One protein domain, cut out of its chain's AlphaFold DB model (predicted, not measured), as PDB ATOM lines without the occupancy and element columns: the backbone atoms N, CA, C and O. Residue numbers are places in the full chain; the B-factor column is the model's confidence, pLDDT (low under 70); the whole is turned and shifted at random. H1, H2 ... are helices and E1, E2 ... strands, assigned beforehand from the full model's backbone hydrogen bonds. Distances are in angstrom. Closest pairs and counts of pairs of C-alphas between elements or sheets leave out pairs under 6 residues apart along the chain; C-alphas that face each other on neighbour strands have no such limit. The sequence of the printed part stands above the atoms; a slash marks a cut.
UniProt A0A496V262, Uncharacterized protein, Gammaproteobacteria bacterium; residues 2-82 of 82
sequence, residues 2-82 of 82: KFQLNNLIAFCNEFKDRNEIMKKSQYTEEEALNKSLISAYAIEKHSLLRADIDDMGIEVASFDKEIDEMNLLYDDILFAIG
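Overview. This is residues 2 to 82 of the 82 residues of an uncharacterized protein of Gammaproteobacteria bacterium (UniProt A0A496V262). This is a narrow body with one long arm: the short helix H2 lies at one end of the body, the two-stranded hairpin E1 and E2 at the other, and the short helix H1 between them, with loops joining the parts. The long helix H3 is the arm, and its residues 64 to 81 stick out from the body with nothing packed on them. The printed part has 81 residues, with three named helices and two named strands in the order H1, H2, E1, E2, H3; the sheet has the order E1 - E2 and is antiparallel, and the class is mixed, helices and strands. The whole is loose, with a radius of gyration of the C-alphas of 16.2 A, and flat, spanning 46 by 38 by 17 A.

Along the chain. Find C-alpha 2 at (112.549, 97.458, 70.535); here H1 begins, residues 2 to 10, 12.6 A from first to last C-alpha. Go on to residues 18 to 25 for H2, 10.5 A long. Residues 26 to 39 have no named element. At C-alpha 40, (113.825, 86.122, 68.846), E1 begins, residues 40 to 44, 13.0 A long. E2 is residues 47 to 53, 18.7 A long. H3, residues 61 to 81, covers 30.2 A and ends at C-alpha 81, (124.130, 122.062, 54.390).

Arrangement. Look first at the hairpin of E1 and E2, antiparallel neighbours with 143 degrees between their directions. The C-alphas of Tyr 41 and Arg 50 face each other at 4.4 A. N 42 and O 49 are within hydrogen-bond range at 2.8 A, and so are N 51 and O 40 at 2.9 A. Residues 52 to 53 of E2 also pair, antiparallel, with residues 58 to 59, a stretch too short to be a named strand. H1, whose centre is 5.7 A from the mean of the C-alphas, is apart from H2, E1, E2 and H3. H2 is apart from E2 and H3, and E1 is apart from H3. In H1, H2 and H3 every O i to N i+4 pair is within hydrogen-bond range.

Size, cuts and confidence. The two C-alphas farthest apart, those of Leu 37 and Gly 82, are 47.4 A apart. Residues 64 to 82 stand free, of which 64 to 81 belong to H3; the body without them spans 41 by 20 by 18 A. The printed part has no cut and ends at residue 82, the chain's last. The link from E1 to E2 is tight, those from H1 to H2 and from E2 to H3 are short, and the link from H2 to E1, with 14 residues, is long. The mean pLDDT of the printed part is 79.5; look for values under 70 at residues 2 to 3 and 61 to 82, and note the mean of 62 for H3.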
ATOM      1  N   LYS A   2     111.286  98.207  70.763       52.88
ATOM      2  CA  LYS A   2     112.549  97.458  70.535       52.88
ATOM      3  C   LYS A   2     113.733  97.859  71.431       52.88
ATOM      4  O   LYS A   2     114.374  96.982  71.992       52.88
ATOM      5  N   PHE A   3     113.967  99.162  71.622       60.12
ATOM      6  CA  PHE A   3     115.085  99.658  72.442       60.12
ATOM      7  C   PHE A   3     115.091  99.101  73.868       60.12
ATOM      8  O   PHE A   3     116.150  98.841  74.418       60.12
ATOM      9  N   GLN A   4     113.918  98.861  74.457       76.44
ATOM     10  CA  GLN A   4     113.844  98.359  75.825       76.44
ATOM     11  C   GLN A   4     114.348  96.919  75.936       76.44
ATOM     12  O   GLN A   4     115.053  96.621  76.886       76.44
ATOM     13  N   LEU A   5     114.050  96.046  74.967       83.69
ATOM     14  CA  LEU A   5     114.479  94.647  75.039       83.69
ATOM     15  C   LEU A   5     115.990  94.503  74.814       83.69
ATOM     16  O   LEU A   5     116.645  93.775  75.552       83.69
ATOM     17  N   ASN A   6     116.542  95.240  73.844       87.75
ATOM     18  CA  ASN A   6     117.986  95.255  73.595       87.75
ATOM     19  C   ASN A   6     118.747  95.802  74.807       87.75
ATOM     20  O   ASN A   6     119.749  95.219  75.201       87.75
ATOM     21  N   ASN A   7     118.220  96.831  75.481       88.75
ATOM     22  CA  ASN A   7     118.812  97.323  76.725       88.75
ATOM     23  C   ASN A   7     118.868  96.235  77.806       88.75
ATOM     24  O   ASN A   7     119.899  96.077  78.448       88.75
ATOM     25  N   LEU A   8     117.792  95.459  77.996       90.00
ATOM     26  CA  LEU A   8     117.781  94.361  78.971       90.00
ATOM     27  C   LEU A   8     118.796  93.263  78.626       90.00
ATOM     28  O   LEU A   8     119.421  92.711  79.531       90.00
ATOM     29  N   ILE A   9     118.984  92.968  77.337       90.56
ATOM     30  CA  ILE A   9     120.000  92.015  76.864       90.56
ATOM     31  C   ILE A   9     121.405  92.562  77.131       90.56
ATOM     32  O   ILE A   9     122.228  91.878  77.737       90.56
ATOM     33  N   ALA A  10     121.652  93.822  76.771       90.94
ATOM     34  CA  ALA A  10     122.927  94.491  76.999       90.94
ATOM     35  C   ALA A  10     123.278  94.570  78.493       90.94
ATOM     36  O   ALA A  10     124.426  94.349  78.873       90.94
ATOM     37  N   PHE A  11     122.295  94.803  79.370       92.00
ATOM     38  CA  PHE A  11     122.508  94.783  80.818       92.00
ATOM     39  C   PHE A  11     122.870  93.401  81.363       92.00
ATOM     40  O   PHE A  11     123.384  93.330  82.474       92.00
ATOM     41  N   CYS A  12     122.695  92.305  80.626       91.06
ATOM     42  CA  CYS A  12     123.207  91.006  81.064       91.06
ATOM     43  C   CYS A  12     124.743  90.899  80.955       91.06
ATOM     44  O   CYS A  12     125.333  89.990  81.541       91.06
ATOM     45  N   ASN A  13     125.390  91.824  80.240       88.62
ATOM     46  CA  ASN A  13     126.837  91.865  80.048       88.62
ATOM     47  C   ASN A  13     127.519  92.828  81.024       88.62
ATOM     48  O   ASN A  13     126.919  93.800  81.480       88.62
ATOM     49  N   GLU A  14     128.797  92.590  81.327       89.56
ATOM     50  CA  GLU A  14     129.614  93.524  82.106       89.56
ATOM     51  C   GLU A  14     130.193  94.620  81.205       89.56
ATOM     52  O   GLU A  14     130.891  94.342  80.231       89.56
ATOM     53  N   PHE A  15     129.941  95.886  81.545       91.31
ATOM     54  CA  PHE A  15     130.524  97.036  80.857       91.31
ATOM     55  C   PHE A  15     130.665  98.241  81.789       91.31
ATOM     56  O   PHE A  15     130.097  98.302  82.885       91.31
ATOM     57  N   LYS A  16     131.465  99.216  81.353       93.44
ATOM     58  CA  LYS A  16     131.745 100.429  82.122       93.44
ATOM     59  C   LYS A  16     130.453 101.211  82.395       93.44
ATOM     60  O   LYS A  16     129.626 101.372  81.507       93.44
ATOM     61  N   ASP A  17     130.293 101.702  83.621       93.12
ATOM     62  CA  ASP A  17     129.158 102.528  84.064       93.12
ATOM     63  C   ASP A  17     127.781 101.828  84.023       93.12
ATOM     64  O   ASP A  17     126.760 102.454  84.311       93.12
ATOM     65  N   ARG A  18     127.738 100.510  83.764       92.06
ATOM     66  CA  ARG A  18     126.515  99.690  83.719       92.06
ATOM     67  C   ARG A  18     125.559  99.973  84.876       92.06
ATOM     68  O   ARG A  18     124.407 100.333  84.656       92.06
ATOM     69  N   ASN A  19     126.050  99.862  86.110       90.88
ATOM     70  CA  ASN A  19     125.226 100.016  87.311       90.88
ATOM     71  C   ASN A  19     124.665 101.441  87.453       90.88
ATOM     72  O   ASN A  19     123.549 101.632  87.936       90.88
ATOM     73  N   GLU A  20     125.422 102.454  87.020       93.69
ATOM     74  CA  GLU A  20     124.955 103.841  87.017       93.69
ATOM     75  C   GLU A  20     123.833 104.037  85.990       93.69
ATOM     76  O   GLU A  20     122.813 104.661  86.293       93.69
ATOM     77  N   ILE A  21     123.996 103.467  84.793       92.25
ATOM     78  CA  ILE A  21     123.023 103.560  83.702       92.25
ATOM     79  C   ILE A  21     121.734 102.809  84.055       92.25
ATOM     80  O   ILE A  21     120.648 103.366  83.864       92.25
ATOM     81  N   MET A  22     121.830 101.606  84.635       89.62
ATOM     82  CA  MET A  22     120.669 100.845  85.120       89.62
ATOM     83  C   MET A  22     119.892 101.641  86.168       89.62
ATOM     84  O   MET A  22     118.680 101.807  86.042       89.62
ATOM     85  N   LYS A  23     120.594 102.240  87.140       90.44
ATOM     86  CA  LYS A  23     119.971 103.061  88.186       90.44
ATOM     87  C   LYS A  23     119.257 104.294  87.627       90.44
ATOM     88  O   LYS A  23     118.148 104.596  88.063       90.44
ATOM     89  N   LYS A  24     119.866 105.013  86.675       92.06
ATOM     90  CA  LYS A  24     119.237 106.180  86.020       92.06
ATOM     91  C   LYS A  24     118.012 105.789  85.196       92.06
ATOM     92  O   LYS A  24     117.042 106.539  85.157       92.06
ATOM     93  N   SER A  25     118.069 104.620  84.566       86.31
ATOM     94  CA  SER A  25     117.020 104.093  83.690       86.31
ATOM     95  C   SER A  25     115.955 103.279  84.432       86.31
ATOM     96  O   SER A  25     115.016 102.813  83.799       86.31
ATOM     97  N   GLN A  26     116.085 103.136  85.758       87.94
ATOM     98  CA  GLN A  26     115.178 102.388  86.641       87.94
ATOM     99  C   GLN A  26     115.068 100.887  86.326       87.94
ATOM    100  O   GLN A  26     114.067 100.268  86.668       87.94
ATOM    101  N   TYR A  27     116.107 100.306  85.723       86.31
ATOM    102  CA  TYR A  27     116.203  98.861  85.525       86.31
ATOM    103  C   TYR A  27     116.858  98.181  86.725       86.31
ATOM    104  O   TYR A  27     117.753  98.733  87.374       86.31
ATOM    105  N   THR A  28     116.436  96.951  86.978       88.00
ATOM    106  CA  THR A  28     116.962  96.061  88.009       88.00
ATOM    107  C   THR A  28     117.739  94.900  87.393       88.00
ATOM    108  O   THR A  28     117.582  94.569  86.219       88.00
ATOM    109  N   GLU A  29     118.593  94.266  88.195       87.69
ATOM    110  CA  GLU A  29     119.340  93.063  87.794       87.69
ATOM    111  C   GLU A  29     118.417  91.913  87.373       87.69
ATOM    112  O   GLU A  29     118.734  91.166  86.456       87.69
ATOM    113  N   GLU A  30     117.254  91.791  88.016       87.75
ATOM    114  CA  GLU A  30     116.272  90.738  87.732       87.75
ATOM    115  C   GLU A  30     115.613  90.899  86.354       87.75
ATOM    116  O   GLU A  30     115.097  89.932  85.797       87.75
ATOM    117  N   GLU A  31     115.645  92.108  85.792       85.94
ATOM    118  CA  GLU A  31     115.119  92.397  84.458       85.94
ATOM    119  C   GLU A  31     116.142  92.126  83.346       85.94
ATOM    120  O   GLU A  31     115.764  92.088  82.175       85.94
ATOM    121  N   ALA A  32     117.425  91.931  83.677       89.06
ATOM    122  CA  ALA A  32     118.454  91.645  82.684       89.06
ATOM    123  C   ALA A  32     118.194  90.298  81.987       89.06
ATOM    124  O   ALA A  32     117.862  89.290  82.615       89.06
ATOM    125  N   LEU A  33     118.361  90.268  80.662       90.25
ATOM    126  CA  LEU A  33     118.018  89.116  79.830       90.25
ATOM    127  C   LEU A  33     119.265  88.437  79.279       90.25
ATOM    128  O   LEU A  33     119.985  88.983  78.448       90.25
ATOM    129  N   ASN A  34     119.482  87.188  79.677       90.19
ATOM    130  CA  ASN A  34     120.576  86.398  79.133       90.19
ATOM    131  C   ASN A  34     120.251  85.923  77.708       90.19
ATOM    132  O   ASN A  34     119.331  85.125  77.515       90.19
ATOM    133  N   LYS A  35     121.059  86.344  76.724       90.19
ATOM    134  CA  LYS A  35     120.908  85.974  75.304       90.19
ATOM    135  C   LYS A  35     120.847  84.461  75.053       90.19
ATOM    136  O   LYS A  35     120.159  84.020  74.142       90.19
ATOM    137  N   SER A  36     121.515  83.655  75.882       91.00
ATOM    138  CA  SER A  36     121.508  82.185  75.770       91.00
ATOM    139  C   SER A  36     120.196  81.529  76.218       91.00
ATOM    140  O   SER A  36     119.957  80.366  75.897       91.00
ATOM    141  N   LEU A  37     119.345  82.262  76.941       91.00
ATOM    142  CA  LEU A  37     118.066  81.779  77.471       91.00
ATOM    143  C   LEU A  37     116.862  82.273  76.665       91.00
ATOM    144  O   LEU A  37     115.726  81.915  76.978       91.00
ATOM    145  N   ILE A  38     117.090  83.088  75.636       89.12
ATOM    146  CA  ILE A  38     116.033  83.675  74.816       89.12
ATOM    147  C   ILE A  38     116.224  83.330  73.340       89.12
ATOM    148  O   ILE A  38     117.282  82.904  72.879       89.12
ATOM    149  N   SER A  39     115.156  83.471  72.566       90.31
ATOM    150  CA  SER A  39     115.203  83.405  71.109       90.31
ATOM    151  C   SER A  39     114.212  84.405  70.547       90.31
ATOM    152  O   SER A  39     113.100  84.536  71.059       90.31
ATOM    153  N   ALA A  40     114.621  85.101  69.496       87.00
ATOM    154  CA  ALA A  40     113.825  86.122  68.846       87.00
ATOM    155  C   ALA A  40     113.423  85.649  67.453       87.00
ATOM    156  O   ALA A  40     114.198  85.002  66.746       87.00
ATOM    157  N   TYR A  41     112.191  85.970  67.073       85.69
ATOM    158  CA  TYR A  41     111.654  85.645  65.764       85.69
ATOM    159  C   TYR A  41     110.908  86.853  65.208       85.69
ATOM    160  O   TYR A  41     110.155  87.511  65.928       85.69
ATOM    161  N   ALA A  42     111.101  87.120  63.923       81.94
ATOM    162  CA  ALA A  42     110.370  88.122  63.166       81.94
ATOM    163  C   ALA A  42     109.464  87.428  62.147       81.94
ATOM    164  O   ALA A  42     109.817  86.396  61.580       81.94
ATOM    165  N   ILE A  43     108.282  87.994  61.915       79.75
ATOM    166  CA  ILE A  43     107.416  87.560  60.820       79.75
ATOM    167  C   ILE A  43     107.650  88.508  59.652       79.75
ATOM    168  O   ILE A  43     107.300  89.683  59.725       79.75
ATOM    169  N   GLU A  44     108.202  87.984  58.564       76.44
ATOM    170  CA  GLU A  44     108.442  88.728  57.333       76.44
ATOM    171  C   GLU A  44     107.905  87.947  56.140       76.44
ATOM    172  O   GLU A  44     108.156  86.752  56.003       76.44
ATOM    173  N   LYS A  45     107.150  88.617  55.262       77.75
ATOM    174  CA  LYS A  45     106.604  88.018  54.027       77.75
ATOM    175  C   LYS A  45     105.936  86.651  54.269       77.75
ATOM    176  O   LYS A  45     106.142  85.710  53.509       77.75
ATOM    177  N   HIS A  46     105.123  86.556  55.324       83.06
ATOM    178  CA  HIS A  46     104.419  85.332  55.745       83.06
ATOM    179  C   HIS A  46     105.329  84.174  56.192       83.06
ATOM    180  O   HIS A  46     104.873  83.036  56.279       83.06
ATOM    181  N   SER A  47     106.596  84.450  56.500       75.56
ATOM    182  CA  SER A  47     107.558  83.481  57.025       75.56
ATOM    183  C   SER A  47     108.031  83.895  58.415       75.56
ATOM    184  O   SER A  47     108.200  85.083  58.687       75.56
ATOM    185  N   LEU A  48     108.242  82.915  59.296       85.12
ATOM    186  CA  LEU A  48     108.852  83.128  60.606       85.12
ATOM    187  C   LEU A  48     110.369  82.978  60.465       85.12
ATOM    188  O   LEU A  48     110.862  81.887  60.185       85.12
ATOM    189  N   LEU A  49     111.099  84.071  60.646       84.00
ATOM    190  CA  LEU A  49     112.553  84.109  60.576       84.00
ATOM    191  C   LEU A  49     113.114  84.223  61.986       84.00
ATOM    192  O   LEU A  49     112.658  85.049  62.776       84.00
ATOM    193  N   ARG A  50     114.094  83.382  62.310       87.06
ATOM    194  CA  ARG A  50     114.847  83.514  63.556       87.06
ATOM    195  C   ARG A  50     115.799  84.695  63.415       87.06
ATOM    196  O   ARG A  50     116.510  84.774  62.419       87.06
ATOM    197  N   ALA A  51     115.770  85.588  64.392       87.12
ATOM    198  CA  ALA A  51     116.688  86.709  64.484       87.12
ATOM    199  C   ALA A  51     117.938  86.293  65.267       87.12
ATOM    200  O   ALA A  51     117.847  85.489  66.205       87.12
ATOM    201  N   ASP A  52     119.077  86.854  64.878       88.75
ATOM    202  CA  ASP A  52     120.322  86.688  65.613       88.75
ATOM    203  C   ASP A  52     120.306  87.576  66.864       88.75
ATOM    204  O   ASP A  52     119.634  88.609  66.916       88.75
ATOM    205  N   ILE A  53     120.970  87.112  67.924       89.81
ATOM    206  CA  ILE A  53     121.058  87.826  69.200       89.81
ATOM    207  C   ILE A  53     122.514  87.835  69.642       89.81
ATOM    208  O   ILE A  53     123.104  86.774  69.874       89.81
ATOM    209  N   ASP A  54     123.069  89.029  69.789       89.75
ATOM    210  CA  ASP A  54     124.436  89.258  70.223       89.75
ATOM    211  C   ASP A  54     124.476  89.861  71.641       89.75
ATOM    212  O   ASP A  54     123.530  89.735  72.424       89.75
ATOM    213  N   ASP A  55     125.614  90.443  72.020       87.69
ATOM    214  CA  ASP A  55     125.785  91.083  73.329       87.69
ATOM    215  C   ASP A  55     125.122  92.463  73.444       87.69
ATOM    216  O   ASP A  55     124.988  92.987  74.551       87.69
ATOM    217  N   MET A  56     124.682  93.042  72.331       84.19
ATOM    218  CA  MET A  56     124.009  94.337  72.278       84.19
ATOM    219  C   MET A  56     122.494  94.201  72.117       84.19
ATOM    220  O   MET A  56     121.750  95.092  72.535       84.19
ATOM    221  N   GLY A  57     122.011  93.092  71.558       86.06
ATOM    222  CA  GLY A  57     120.590  92.800  71.480       86.06
ATOM    223  C   GLY A  57     120.214  91.918  70.303       86.06
ATOM    224  O   GLY A  57     120.969  91.059  69.869       86.06
ATOM    225  N   ILE A  58     118.982  92.091  69.830       87.38
ATOM    226  CA  ILE A  58     118.444  91.351  68.690       87.38
ATOM    227  C   ILE A  58     118.769  92.113  67.402       87.38
ATOM    228  O   ILE A  58     118.362  93.271  67.268       87.38
ATOM    229  N   GLU A  59     119.395  91.432  66.446       83.00
ATOM    230  CA  GLU A  59     119.622  91.911  65.080       83.00
ATOM    231  C   GLU A  59     118.417  91.545  64.203       83.00
ATOM    232  O   GLU A  59     118.005  90.384  64.120       83.00
ATOM    233  N   VAL A  60     117.799  92.535  63.557       72.38
ATOM    234  CA  VAL A  60     116.650  92.298  62.671       72.38
ATOM    235  C   VAL A  60     116.860  93.097  61.399       72.38
ATOM    236  O   VAL A  60     116.561  94.291  61.362       72.38
ATOM    237  N   ALA A  61     117.264  92.388  60.344       64.88
ATOM    238  CA  ALA A  61     117.691  92.942  59.060       64.88
ATOM    239  C   ALA A  61     116.757  94.008  58.462       64.88
ATOM    240  O   ALA A  61     117.243  94.963  57.865       64.88
ATOM    241  N   SER A  62     115.433  93.875  58.624       60.00
ATOM    242  CA  SER A  62     114.490  94.910  58.181       60.00
ATOM    243  C   SER A  62     114.778  96.257  58.851       60.00
ATOM    244  O   SER A  62     115.046  97.235  58.170       60.00
ATOM    245  N   PHE A  63     114.855  96.281  60.182       62.09
ATOM    246  CA  PHE A  63     115.015  97.523  60.941       62.09
ATOM    247  C   PHE A  63     116.429  98.081  60.919       62.09
ATOM    248  O   PHE A  63     116.580  99.299  60.963       62.09
ATOM    249  N   ASP A  64     117.442  97.219  60.862       61.38
ATOM    250  CA  ASP A  64     118.829  97.674  60.745       61.38
ATOM    251  C   ASP A  64     119.009  98.420  59.425       61.38
ATOM    252  O   ASP A  64     119.557  99.516  59.408       61.38
ATOM    253  N   LYS A  65     118.387  97.923  58.350       62.88
ATOM    254  CA  LYS A  65     118.321  98.636  57.078       62.88
ATOM    255  C   LYS A  65     117.621  99.993  57.203       62.88
ATOM    256  O   LYS A  65     118.120 100.965  56.654       62.88
ATOM    257  N   GLU A  66     116.495 100.091  57.912       59.28
ATOM    258  CA  GLU A  66     115.834 101.389  58.107       59.28
ATOM    259  C   GLU A  66     116.666 102.365  58.961       59.28
ATOM    260  O   GLU A  66     116.670 103.564  58.685       59.28
ATOM    261  N   ILE A  67     117.397 101.883  59.972       58.88
ATOM    262  CA  ILE A  67     118.309 102.709  60.781       58.88
ATOM    263  C   ILE A  67     119.515 103.158  59.948       58.88
ATOM    264  O   ILE A  67     119.888 104.330  59.996       58.88
ATOM    265  N   ASP A  68     120.091 102.262  59.151       63.84
ATOM    266  CA  ASP A  68     121.191 102.569  58.239       63.84
ATOM    267  C   ASP A  68     120.758 103.577  57.169       63.84
ATOM    268  O   ASP A  68     121.463 104.552  56.921       63.84
ATOM    269  N   GLU A  69     119.565 103.417  56.587       60.91
ATOM    270  CA  GLU A  69     118.984 104.387  55.653       60.91
ATOM    271  C   GLU A  69     118.759 105.757  56.314       60.91
ATOM    272  O   GLU A  69     119.016 106.789  55.693       60.91
ATOM    273  N   MET A  70     118.335 105.796  57.583       53.97
ATOM    274  CA  MET A  70     118.208 107.048  58.337       53.97
ATOM    275  C   MET A  70     119.563 107.716  58.609       53.97
ATOM    276  O   MET A  70     119.656 108.941  58.517       53.97
ATOM    277  N   ASN A  71     120.600 106.938  58.927       56.78
ATOM    278  CA  ASN A  71     121.951 107.457  59.152       56.78
ATOM    279  C   ASN A  71     122.568 107.991  57.851       56.78
ATOM    280  O   ASN A  71     123.118 109.088  57.845       56.78
ATOM    281  N   LEU A  72     122.391 107.277  56.735       65.94
ATOM    282  CA  LEU A  72     122.819 107.734  55.409       65.94
ATOM    283  C   LEU A  72     122.115 109.034  55.002       65.94
ATOM    284  O   LEU A  72     122.760 109.968  54.536       65.94
ATOM    285  N   LEU A  73     120.802 109.133  55.237       64.00
ATOM    286  CA  LEU A  73     120.045 110.359  54.975       64.00
ATOM    287  C   LEU A  73     120.545 111.532  55.831       64.00
ATOM    288  O   LEU A  73     120.599 112.667  55.359       64.00
ATOM    289  N   TYR A  74     120.889 111.279  57.095       53.34
ATOM    290  CA  TYR A  74     121.439 112.296  57.989       53.34
ATOM    291  C   TYR A  74     122.792 112.820  57.489       53.34
ATOM    292  O   TYR A  74     122.982 114.036  57.441       53.34
ATOM    293  N   ASP A  75     123.685 111.926  57.061       65.31
ATOM    294  CA  ASP A  75     124.988 112.283  56.492       65.31
ATOM    295  C   ASP A  75     124.845 113.080  55.184       65.31
ATOM    296  O   ASP A  75     125.510 114.106  55.012       65.31
ATOM    297  N   ASP A  76     123.921 112.683  54.301       67.31
ATOM    298  CA  ASP A  76     123.610 113.409  53.062       67.31
ATOM    299  C   ASP A  76     123.085 114.825  53.341       67.31
ATOM    300  O   ASP A  76     123.479 115.792  52.682       67.31
ATOM    301  N   ILE A  77     122.211 114.975  54.343       64.75
ATOM    302  CA  ILE A  77     121.708 116.283  54.777       64.75
ATOM    303  C   ILE A  77     122.858 117.144  55.302       64.75
ATOM    304  O   ILE A  77     122.937 118.315  54.940       64.75
ATOM    305  N   LEU A  78     123.751 116.578  56.117       60.03
ATOM    306  CA  LEU A  78     124.912 117.273  56.679       60.03
ATOM    307  C   LEU A  78     125.889 117.741  55.598       60.03
ATOM    308  O   LEU A  78     126.389 118.861  55.673       60.03
ATOM    309  N   PHE A  79     126.120 116.912  54.580       66.94
ATOM    310  CA  PHE A  79     126.938 117.266  53.425       66.94
ATOM    311  C   PHE A  79     126.295 118.363  52.568       66.94
ATOM    312  O   PHE A  79     126.994 119.219  52.038       66.94
ATOM    313  N   ALA A  80     124.967 118.366  52.429       61.69
ATOM    314  CA  ALA A  80     124.255 119.354  51.620       61.69
ATOM    315  C   ALA A  80     124.124 120.737  52.285       61.69
ATOM    316  O   ALA A  80     123.891 121.729  51.590       61.69
ATOM    317  N   ILE A  81     124.222 120.809  53.617       65.25
ATOM    318  CA  ILE A  81     124.130 122.062  54.390       65.25
ATOM    319  C   ILE A  81     125.490 122.611  54.852       65.25
ATOM    320  O   ILE A  81     125.519 123.708  55.417       65.25
ATOM    321  N   GLY A  82     126.579 121.860  54.657       49.41
ATOM    322  CA  GLY A  82     127.965 122.280  54.910       49.41
ATOM    323  C   GLY A  82     128.630 122.879  53.678       49.41
ATOM    324  O   GLY A  82     129.473 123.784  53.871       49.41
TER     325      GLY A  82